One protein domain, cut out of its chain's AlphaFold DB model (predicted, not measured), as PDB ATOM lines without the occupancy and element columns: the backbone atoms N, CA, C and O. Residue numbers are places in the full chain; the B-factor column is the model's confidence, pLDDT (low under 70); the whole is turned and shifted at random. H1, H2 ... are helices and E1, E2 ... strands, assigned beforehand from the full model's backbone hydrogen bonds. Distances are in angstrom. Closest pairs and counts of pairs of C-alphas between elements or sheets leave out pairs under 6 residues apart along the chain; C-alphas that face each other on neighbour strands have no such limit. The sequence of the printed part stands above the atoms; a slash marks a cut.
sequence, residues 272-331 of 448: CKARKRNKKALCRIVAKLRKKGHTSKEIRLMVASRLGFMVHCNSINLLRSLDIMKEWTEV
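What this domain is: This is residues 272 to 331 of the 448 residues of the protein "RNA-dependent DNA polymerase" of Prevotella hominis (UniProt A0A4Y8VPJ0). One long helix, H1, runs over an open U of three short helices, H2, H3 and H4, with H2 packed on H1 and with H3 and H4 at the two sides, a little way off from each other. The short strand E1 leads into H1 at one end of the long axis, and the final residues, 325 to 331, lie on the side of the short helices away from H1. The printed part has 60 residues with one named strand and four named helices, in the order E1, H1, H2, H3, H4, and its class is mostly helix. It is compact, with a radius of gyration of the C-alphas of 10.7 A, and the C-alphas span 33 by 27 by 18 A.

How they stand to each other: The strand E1, residues 272 to 274, pairs with no named strand. E1 and the helix H1, residues 276 to 291, meet only through their link. H1 touches H2, residues 296 to 302, with its residues 286 to 290 alone; the closest C-alphas are those of Leu 289 and Ile 299, 6.6 A apart. H1 and H2 run opposite ways at a steep tilt of 60 degrees. H3, residues 304 to 311, is close to H2 but not clearly touching it, with the closest C-alphas, those of Arg 300 and Leu 307, 7.7 A apart. H2 and H3 are about perpendicular, at 79 degrees. H3 is also close to H1 but not clearly touching it: the closest C-alphas, of Leu 282 and Arg 306, are 6.8 A apart. H1 and H3 run opposite ways at a steep tilt of 42 degrees. The closest C-alphas of E1 and H3 are those of Ala 274 and Met 310, 6.7 A apart. H4, residues 316 to 321, touches no helix, but H4 and H1 are near each other, with 7 pairs of C-alphas within 10 A, and so are H4 and H3, with 5. H4 is apart from H2 and from E1. In H1, H2, H3 and H4 every O i to N i+4 pair is within hydrogen-bond range.

Where its parts are: E1 begins at C-alpha 272, at (205.001, 170.474, 167.868), and measures 7.0 A from first to last C-alpha. H1 measures 22.6 A, from C-alpha 276 at (213.955, 173.476, 160.670) to C-alpha 291 at (231.017, 159.082, 157.194). H2 measures 9.9 A, H3 10.5 A and H4 8.6 A, and H4 ends at C-alpha 321, at (214.598, 157.918, 159.383).

The domain as a whole: The two C-alphas farthest apart are those of Cys 272 and Gly 293, 32.5 A. The printed part has no cut, and the four links between named elements are tight. The mean pLDDT of the printed part is 85.4, and residues 325 to 331 are under 70.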
ATOM      1  N   CYS A 272     203.804 169.658 167.730       95.50
ATOM      2  CA  CYS A 272     205.001 170.474 167.868       95.50
ATOM      3  C   CYS A 272     206.152 169.836 167.089       95.50
ATOM      4  O   CYS A 272     206.448 168.664 167.280       95.50
ATOM      5  N   LYS A 273     206.844 170.580 166.226       95.62
ATOM      6  CA  LYS A 273     208.026 170.092 165.492       95.62
ATOM      7  C   LYS A 273     209.267 170.862 165.934       95.62
ATOM      8  O   LYS A 273     209.179 172.028 166.300       95.62
ATOM      9  N   ALA A 274     210.449 170.255 165.854       95.19
ATOM     10  CA  ALA A 274     211.694 171.002 166.020       95.19
ATOM     11  C   ALA A 274     211.848 172.060 164.911       95.19
ATOM     12  O   ALA A 274     211.525 171.802 163.746       95.19
ATOM     13  N   ARG A 275     212.410 173.233 165.241       95.12
ATOM     14  CA  ARG A 275     212.739 174.270 164.249       95.12
ATOM     15  C   ARG A 275     213.600 173.675 163.135       95.12
ATOM     16  O   ARG A 275     214.565 172.952 163.399       95.12
ATOM     17  N   LYS A 276     213.307 174.034 161.878       94.25
ATOM     18  CA  LYS A 276     213.955 173.476 160.670       94.25
ATOM     19  C   LYS A 276     215.485 173.448 160.767       94.25
ATOM     20  O   LYS A 276     216.104 172.456 160.388       94.25
ATOM     21  N   ARG A 277     216.101 174.503 161.311       92.94
ATOM     22  CA  ARG A 277     217.560 174.581 161.504       92.94
ATOM     23  C   ARG A 277     218.091 173.534 162.494       92.94
ATOM     24  O   ARG A 277     219.128 172.941 162.223       92.94
ATOM     25  N   ASN A 278     217.370 173.271 163.586       92.69
ATOM     26  CA  ASN A 278     217.761 172.313 164.622       92.69
ATOM     27  C   ASN A 278     217.673 170.885 164.066       92.69
ATOM     28  O   ASN A 278     218.619 170.113 164.203       92.69
ATOM     29  N   LYS A 279     216.593 170.578 163.328       92.12
ATOM     30  CA  LYS A 279     216.463 169.331 162.554       92.12
ATOM     31  C   LYS A 279     217.638 169.153 161.586       92.12
ATOM     32  O   LYS A 279     218.318 168.137 161.633       92.12
ATOM     33  N   LYS A 280     217.906 170.147 160.728       93.75
ATOM     34  CA  LYS A 280     219.003 170.079 159.743       93.75
ATOM     35  C   LYS A 280     220.368 169.904 160.409       93.75
ATOM     36  O   LYS A 280     221.187 169.142 159.906       93.75
ATOM     37  N   ALA A 281     220.616 170.588 161.524       92.00
ATOM     38  CA  ALA A 281     221.857 170.451 162.276       92.00
ATOM     39  C   ALA A 281     222.048 169.021 162.805       92.00
ATOM     40  O   ALA A 281     223.147 168.488 162.679       92.00
ATOM     41  N   LEU A 282     220.986 168.388 163.326       93.00
ATOM     42  CA  LEU A 282     221.017 166.982 163.736       93.00
ATOM     43  C   LEU A 282     221.307 166.049 162.549       93.00
ATOM     44  O   LEU A 282     222.211 165.227 162.629       93.00
ATOM     45  N   CYS A 283     220.607 166.207 161.423       93.50
ATOM     46  CA  CYS A 283     220.853 165.370 160.243       93.50
ATOM     47  C   CYS A 283     222.306 165.490 159.747       93.50
ATOM     48  O   CYS A 283     222.942 164.484 159.445       93.50
ATOM     49  N   ARG A 284     222.856 166.711 159.708       94.38
ATOM     50  CA  ARG A 284     224.236 166.964 159.261       94.38
ATOM     51  C   ARG A 284     225.279 166.330 160.173       94.38
ATOM     52  O   ARG A 284     226.224 165.735 159.668       94.38
ATOM     53  N   ILE A 285     225.131 166.458 161.495       94.12
ATOM     54  CA  ILE A 285     226.101 165.862 162.426       94.12
ATOM     55  C   ILE A 285     226.051 164.335 162.363       94.12
ATOM     56  O   ILE A 285     227.098 163.702 162.341       94.12
ATOM     57  N   VAL A 286     224.859 163.752 162.229       93.38
ATOM     58  CA  VAL A 286     224.681 162.301 162.092       93.38
ATOM     59  C   VAL A 286     225.327 161.797 160.806       93.38
ATOM     60  O   VAL A 286     226.135 160.877 160.858       93.38
ATOM     61  N   ALA A 287     225.054 162.442 159.669       93.69
ATOM     62  CA  ALA A 287     225.684 162.093 158.396       93.69
ATOM     63  C   ALA A 287     227.218 162.209 158.463       93.69
ATOM     64  O   ALA A 287     227.932 161.328 157.990       93.69
ATOM     65  N   LYS A 288     227.733 163.264 159.111       96.12
ATOM     66  CA  LYS A 288     229.175 163.457 159.315       96.12
ATOM     67  C   LYS A 288     229.794 162.338 160.154       96.12
ATOM     68  O   LYS A 288     230.870 161.868 159.809       96.12
ATOM     69  N   LEU A 289     229.148 161.934 161.248       94.50
ATOM     70  CA  LEU A 289     229.658 160.874 162.120       94.50
ATOM     71  C   LEU A 289     229.585 159.499 161.448       94.50
ATOM     72  O   LEU A 289     230.530 158.728 161.560       94.50
ATOM     73  N   ARG A 290     228.536 159.229 160.661       93.00
ATOM     74  CA  ARG A 290     228.455 158.017 159.831       93.00
ATOM     75  C   ARG A 290     229.589 157.922 158.827       93.00
ATOM     76  O   ARG A 290     230.224 156.884 158.724       93.00
ATOM     77  N   LYS A 291     229.890 159.025 158.136       95.38
ATOM     78  CA  LYS A 291     231.017 159.082 157.194       95.38
ATOM     79  C   LYS A 291     232.366 158.800 157.874       95.38
ATOM     80  O   LYS A 291     233.296 158.369 157.211       95.38
ATOM     81  N   LYS A 292     232.471 159.033 159.185       96.12
ATOM     82  CA  LYS A 292     233.652 158.709 159.997       96.12
ATOM     83  C   LYS A 292     233.683 157.260 160.508       96.12
ATOM     84  O   LYS A 292     234.586 156.928 161.260       96.12
ATOM     85  N   GLY A 293     232.713 156.422 160.136       93.88
ATOM     86  CA  GLY A 293     232.652 155.016 160.544       93.88
ATOM     87  C   GLY A 293     232.024 154.767 161.917       93.88
ATOM     88  O   GLY A 293     232.052 153.637 162.389       93.88
ATOM     89  N   HIS A 294     231.439 155.784 162.563       91.88
ATOM     90  CA  HIS A 294     230.809 155.590 163.871       91.88
ATOM     91  C   HIS A 294     229.546 154.731 163.781       91.88
ATOM     92  O   HIS A 294     228.689 154.942 162.914       91.88
ATOM     93  N   THR A 295     229.388 153.822 164.741       89.19
ATOM     94  CA  THR A 295     228.189 152.983 164.860       89.19
ATOM     95  C   THR A 295     226.976 153.805 165.309       89.19
ATOM     96  O   THR A 295     227.108 154.855 165.945       89.19
ATOM     97  N   SER A 296     225.752 153.319 165.064       84.94
ATOM     98  CA  SER A 296     224.529 154.012 165.510       84.94
ATOM     99  C   SER A 296     224.491 154.237 167.035       84.94
ATOM    100  O   SER A 296     223.972 155.257 167.494       84.94
ATOM    101  N   LYS A 297     225.099 153.341 167.831       85.12
ATOM    102  CA  LYS A 297     225.210 153.477 169.297       85.12
ATOM    103  C   LYS A 297     226.146 154.619 169.704       85.12
ATOM    104  O   LYS A 297     225.800 155.405 170.582       85.12
ATOM    105  N   GLU A 298     227.297 154.749 169.053       88.12
ATOM    106  CA  GLU A 298     228.241 155.846 169.309       88.12
ATOM    107  C   GLU A 298     227.648 157.193 168.903       88.12
ATOM    108  O   GLU A 298     227.699 158.158 169.666       88.12
ATOM    109  N   ILE A 299     227.005 157.242 167.734       89.44
ATOM    110  CA  ILE A 299     226.336 158.448 167.246       89.44
ATOM    111  C   ILE A 299     225.275 158.908 168.243       89.44
ATOM    112  O   ILE A 299     225.225 160.099 168.552       89.44
ATOM    113  N   ARG A 300     224.463 157.987 168.789       86.25
ATOM    114  CA  ARG A 300     223.482 158.298 169.842       86.25
ATOM    115  C   ARG A 300     224.117 159.021 171.027       86.25
ATOM    116  O   ARG A 300     223.597 160.055 171.440       86.25
ATOM    117  N   LEU A 301     225.234 158.508 171.544       87.25
ATOM    118  CA  LEU A 301     225.940 159.103 172.683       87.25
ATOM    119  C   LEU A 301     226.501 160.487 172.329       87.25
ATOM    120  O   LEU A 301     226.285 161.454 173.058       87.25
ATOM    121  N   MET A 302     227.136 160.617 171.163       88.94
ATOM    122  CA  MET A 302     227.726 161.878 170.697       88.94
ATOM    123  C   MET A 302     226.680 162.964 170.407       88.94
ATOM    124  O   MET A 302     226.969 164.159 170.511       88.94
ATOM    125  N   VAL A 303     225.455 162.575 170.041       90.81
ATOM    126  CA  VAL A 303     224.352 163.504 169.755       90.81
ATOM    127  C   VAL A 303     223.299 163.561 170.864       90.81
ATOM    128  O   VAL A 303     222.277 164.221 170.673       90.81
ATOM    129  N   ALA A 304     223.550 162.960 172.033       88.44
ATOM    130  CA  ALA A 304     222.580 162.809 173.122       88.44
ATOM    131  C   ALA A 304     221.913 164.129 173.540       88.44
ATOM    132  O   ALA A 304     220.697 164.188 173.690       88.44
ATOM    133  N   SER A 305     222.671 165.228 173.620       87.50
ATOM    134  CA  SER A 305     222.116 166.562 173.909       87.50
ATOM    135  C   SER A 305     221.067 167.007 172.873       87.50
ATOM    136  O   SER A 305     220.014 167.539 173.227       87.50
ATOM    137  N   ARG A 306     221.308 166.741 171.582       90.06
ATOM    138  CA  ARG A 306     220.346 167.042 170.509       90.06
ATOM    139  C   ARG A 306     219.163 166.087 170.544       90.06
ATOM    140  O   ARG A 306     218.058 166.519 170.237       90.06
ATOM    141  N   LEU A 307     219.374 164.825 170.916       88.19
ATOM    142  CA  LEU A 307     218.284 163.868 171.106       88.19
ATOM    143  C   LEU A 307     217.371 164.303 172.251       88.19
ATOM    144  O   LEU A 307     216.168 164.376 172.035       88.19
ATOM    145  N   GLY A 308     217.929 164.724 173.391       87.19
ATOM    146  CA  GLY A 308     217.162 165.290 174.503       87.19
ATOM    147  C   GLY A 308     216.280 166.464 174.067       87.19
ATOM    148  O   GLY A 308     215.099 166.501 174.389       87.19
ATOM    149  N   PHE A 309     216.799 167.363 173.225       89.94
ATOM    150  CA  PHE A 309     215.995 168.438 172.630       89.94
ATOM    151  C   PHE A 309     214.847 167.912 171.744       89.94
ATOM    152  O   PHE A 309     213.745 168.464 171.752       89.94
ATOM    153  N   MET A 310     215.083 166.849 170.969       90.50
ATOM    154  CA  MET A 310     214.070 166.263 170.081       90.50
ATOM    155  C   MET A 310     212.945 165.568 170.853       90.50
ATOM    156  O   MET A 310     211.811 165.600 170.380       90.50
ATOM    157  N   VAL A 311     213.212 165.031 172.051       87.12
ATOM    158  CA  VAL A 311     212.203 164.344 172.880       87.12
ATOM    159  C   VAL A 311     210.995 165.228 173.202       87.12
ATOM    160  O   VAL A 311     209.872 164.744 173.318       87.12
ATOM    161  N   HIS A 312     211.185 166.544 173.269       87.31
ATOM    162  CA  HIS A 312     210.116 167.490 173.586       87.31
ATOM    163  C   HIS A 312     209.216 167.860 172.389       87.31
ATOM    164  O   HIS A 312     208.369 168.751 172.510       87.31
ATOM    165  N   CYS A 313     209.354 167.197 171.235       90.56
ATOM    166  CA  CYS A 313     208.539 167.453 170.046       90.56
ATOM    167  C   CYS A 313     208.197 166.166 169.272       90.56
ATOM    168  O   CYS A 313     208.720 165.090 169.539       90.56
ATOM    169  N   ASN A 314     207.311 166.271 168.283       92.31
ATOM    170  CA  ASN A 314     206.949 165.192 167.370       92.31
ATOM    171  C   ASN A 314     208.110 164.909 166.395       92.31
ATOM    172  O   ASN A 314     208.110 165.354 165.244       92.31
ATOM    173  N   SER A 315     209.122 164.180 166.871       90.50
ATOM    174  CA  SER A 315     210.346 163.845 166.127       90.50
ATOM    175  C   SER A 315     210.515 162.353 165.836       90.50
ATOM    176  O   SER A 315     211.526 161.980 165.251       90.50
ATOM    177  N   ILE A 316     209.565 161.493 166.215       86.81
ATOM    178  CA  ILE A 316     209.702 160.027 166.116       86.81
ATOM    179  C   ILE A 316     210.092 159.593 164.699       86.81
ATOM    180  O   ILE A 316     211.101 158.919 164.514       86.81
ATOM    181  N   ASN A 317     209.363 160.066 163.687       87.88
ATOM    182  CA  ASN A 317     209.631 159.715 162.289       87.88
ATOM    183  C   ASN A 317     210.994 160.232 161.810       87.88
ATOM    184  O   ASN A 317     211.679 159.557 161.048       87.88
ATOM    185  N   LEU A 318     211.427 161.401 162.297       88.38
ATOM    186  CA  LEU A 318     212.766 161.917 162.017       88.38
ATOM    187  C   LEU A 318     213.838 160.992 162.603       88.38
ATOM    188  O   LEU A 318     214.787 160.641 161.911       88.38
ATOM    189  N   LEU A 319     213.694 160.596 163.863       88.50
ATOM    190  CA  LEU A 319     214.689 159.783 164.557       88.50
ATOM    191  C   LEU A 319     214.763 158.352 163.999       88.50
ATOM    192  O   LEU A 319     215.867 157.824 163.867       88.50
ATOM    193  N   ARG A 320     213.621 157.787 163.578       85.56
ATOM    194  CA  ARG A 320     213.547 156.524 162.823       85.56
ATOM    195  C   ARG A 320     214.228 156.632 161.460       85.56
ATOM    196  O   ARG A 320     215.064 155.803 161.140       85.56
ATOM    197  N   SER A 321     213.953 157.695 160.694       86.31
ATOM    198  CA  SER A 321     214.598 157.918 159.383       86.31
ATOM    199  C   SER A 321     216.115 158.083 159.474       86.31
ATOM    200  O   SER A 321     216.841 157.829 158.518       86.31
ATOM    201  N   LEU A 322     216.600 158.527 160.632       85.44
ATOM    202  CA  LEU A 322     218.021 158.644 160.889       85.44
ATOM    203  C   LEU A 322     218.617 157.342 161.414       85.44
ATOM    204  O   LEU A 322     219.812 157.355 161.641       85.44
ATOM    205  N   ASP A 323     217.859 156.258 161.612       80.38
ATOM    206  CA  ASP A 323     218.309 155.006 162.248       80.38
ATOM    207  C   ASP A 323     219.128 155.264 163.531       80.38
ATOM    208  O   ASP A 323     220.183 154.693 163.796       80.38
ATOM    209  N   ILE A 324     218.669 156.243 164.315       71.50
ATOM    210  CA  ILE A 324     219.261 156.571 165.616       71.50
ATOM    211  C   ILE A 324     218.450 155.908 166.727       71.50
ATOM    212  O   ILE A 324     219.014 155.612 167.775       71.50
ATOM    213  N   MET A 325     217.158 155.633 166.500       63.94
ATOM    214  CA  MET A 325     216.271 154.974 167.462       63.94
ATOM    215  C   MET A 325     215.484 153.847 166.785       63.94
ATOM    216  O   MET A 325     214.682 154.139 165.894       63.94
ATOM    217  N   LYS A 326     215.680 152.594 167.226       52.94
ATOM    218  CA  LYS A 326     214.786 151.476 166.877       52.94
ATOM    219  C   LYS A 326     213.566 151.456 167.797       52.94
ATOM    220  O   LYS A 326     212.449 151.459 167.292       52.94
ATOM    221  N   GLU A 327     213.754 151.639 169.105       50.84
ATOM    222  CA  GLU A 327     212.655 151.795 170.062       50.84
ATOM    223  C   GLU A 327     212.953 152.851 171.136       50.84
ATOM    224  O   GLU A 327     214.092 153.034 171.562       50.84
ATOM    225  N   TRP A 328     211.919 153.567 171.588       44.16
ATOM    226  CA  TRP A 328     212.033 154.556 172.673       44.16
ATOM    227  C   TRP A 328     212.451 153.935 174.014       44.16
ATOM    228  O   TRP A 328     212.969 154.639 174.877       44.16
ATOM    229  N   THR A 329     212.275 152.624 174.157       45.62
ATOM    230  CA  THR A 329     212.703 151.803 175.296       45.62
ATOM    231  C   THR A 329     214.230 151.734 175.440       45.62
ATOM    232  O   THR A 329     214.727 151.540 176.550       45.62
ATOM    233  N   GLU A 330     214.996 151.957 174.361       42.72
ATOM    234  CA  GLU A 330     216.469 151.943 174.382       42.72
ATOM    235  C   GLU A 330     217.083 153.219 174.970       42.72
ATOM    236  O   GLU A 330     218.208 153.194 175.473       42.72
ATOM    237  N   VAL A 331     216.348 154.336 174.954       41.72
ATOM    238  CA  VAL A 331     216.689 155.499 175.778       41.72
ATOM    239  C   VAL A 331     216.065 155.267 177.145       41.72
ATOM    240  O   VAL A 331     215.169 155.986 177.586       41.72
TER     241      VAL A 331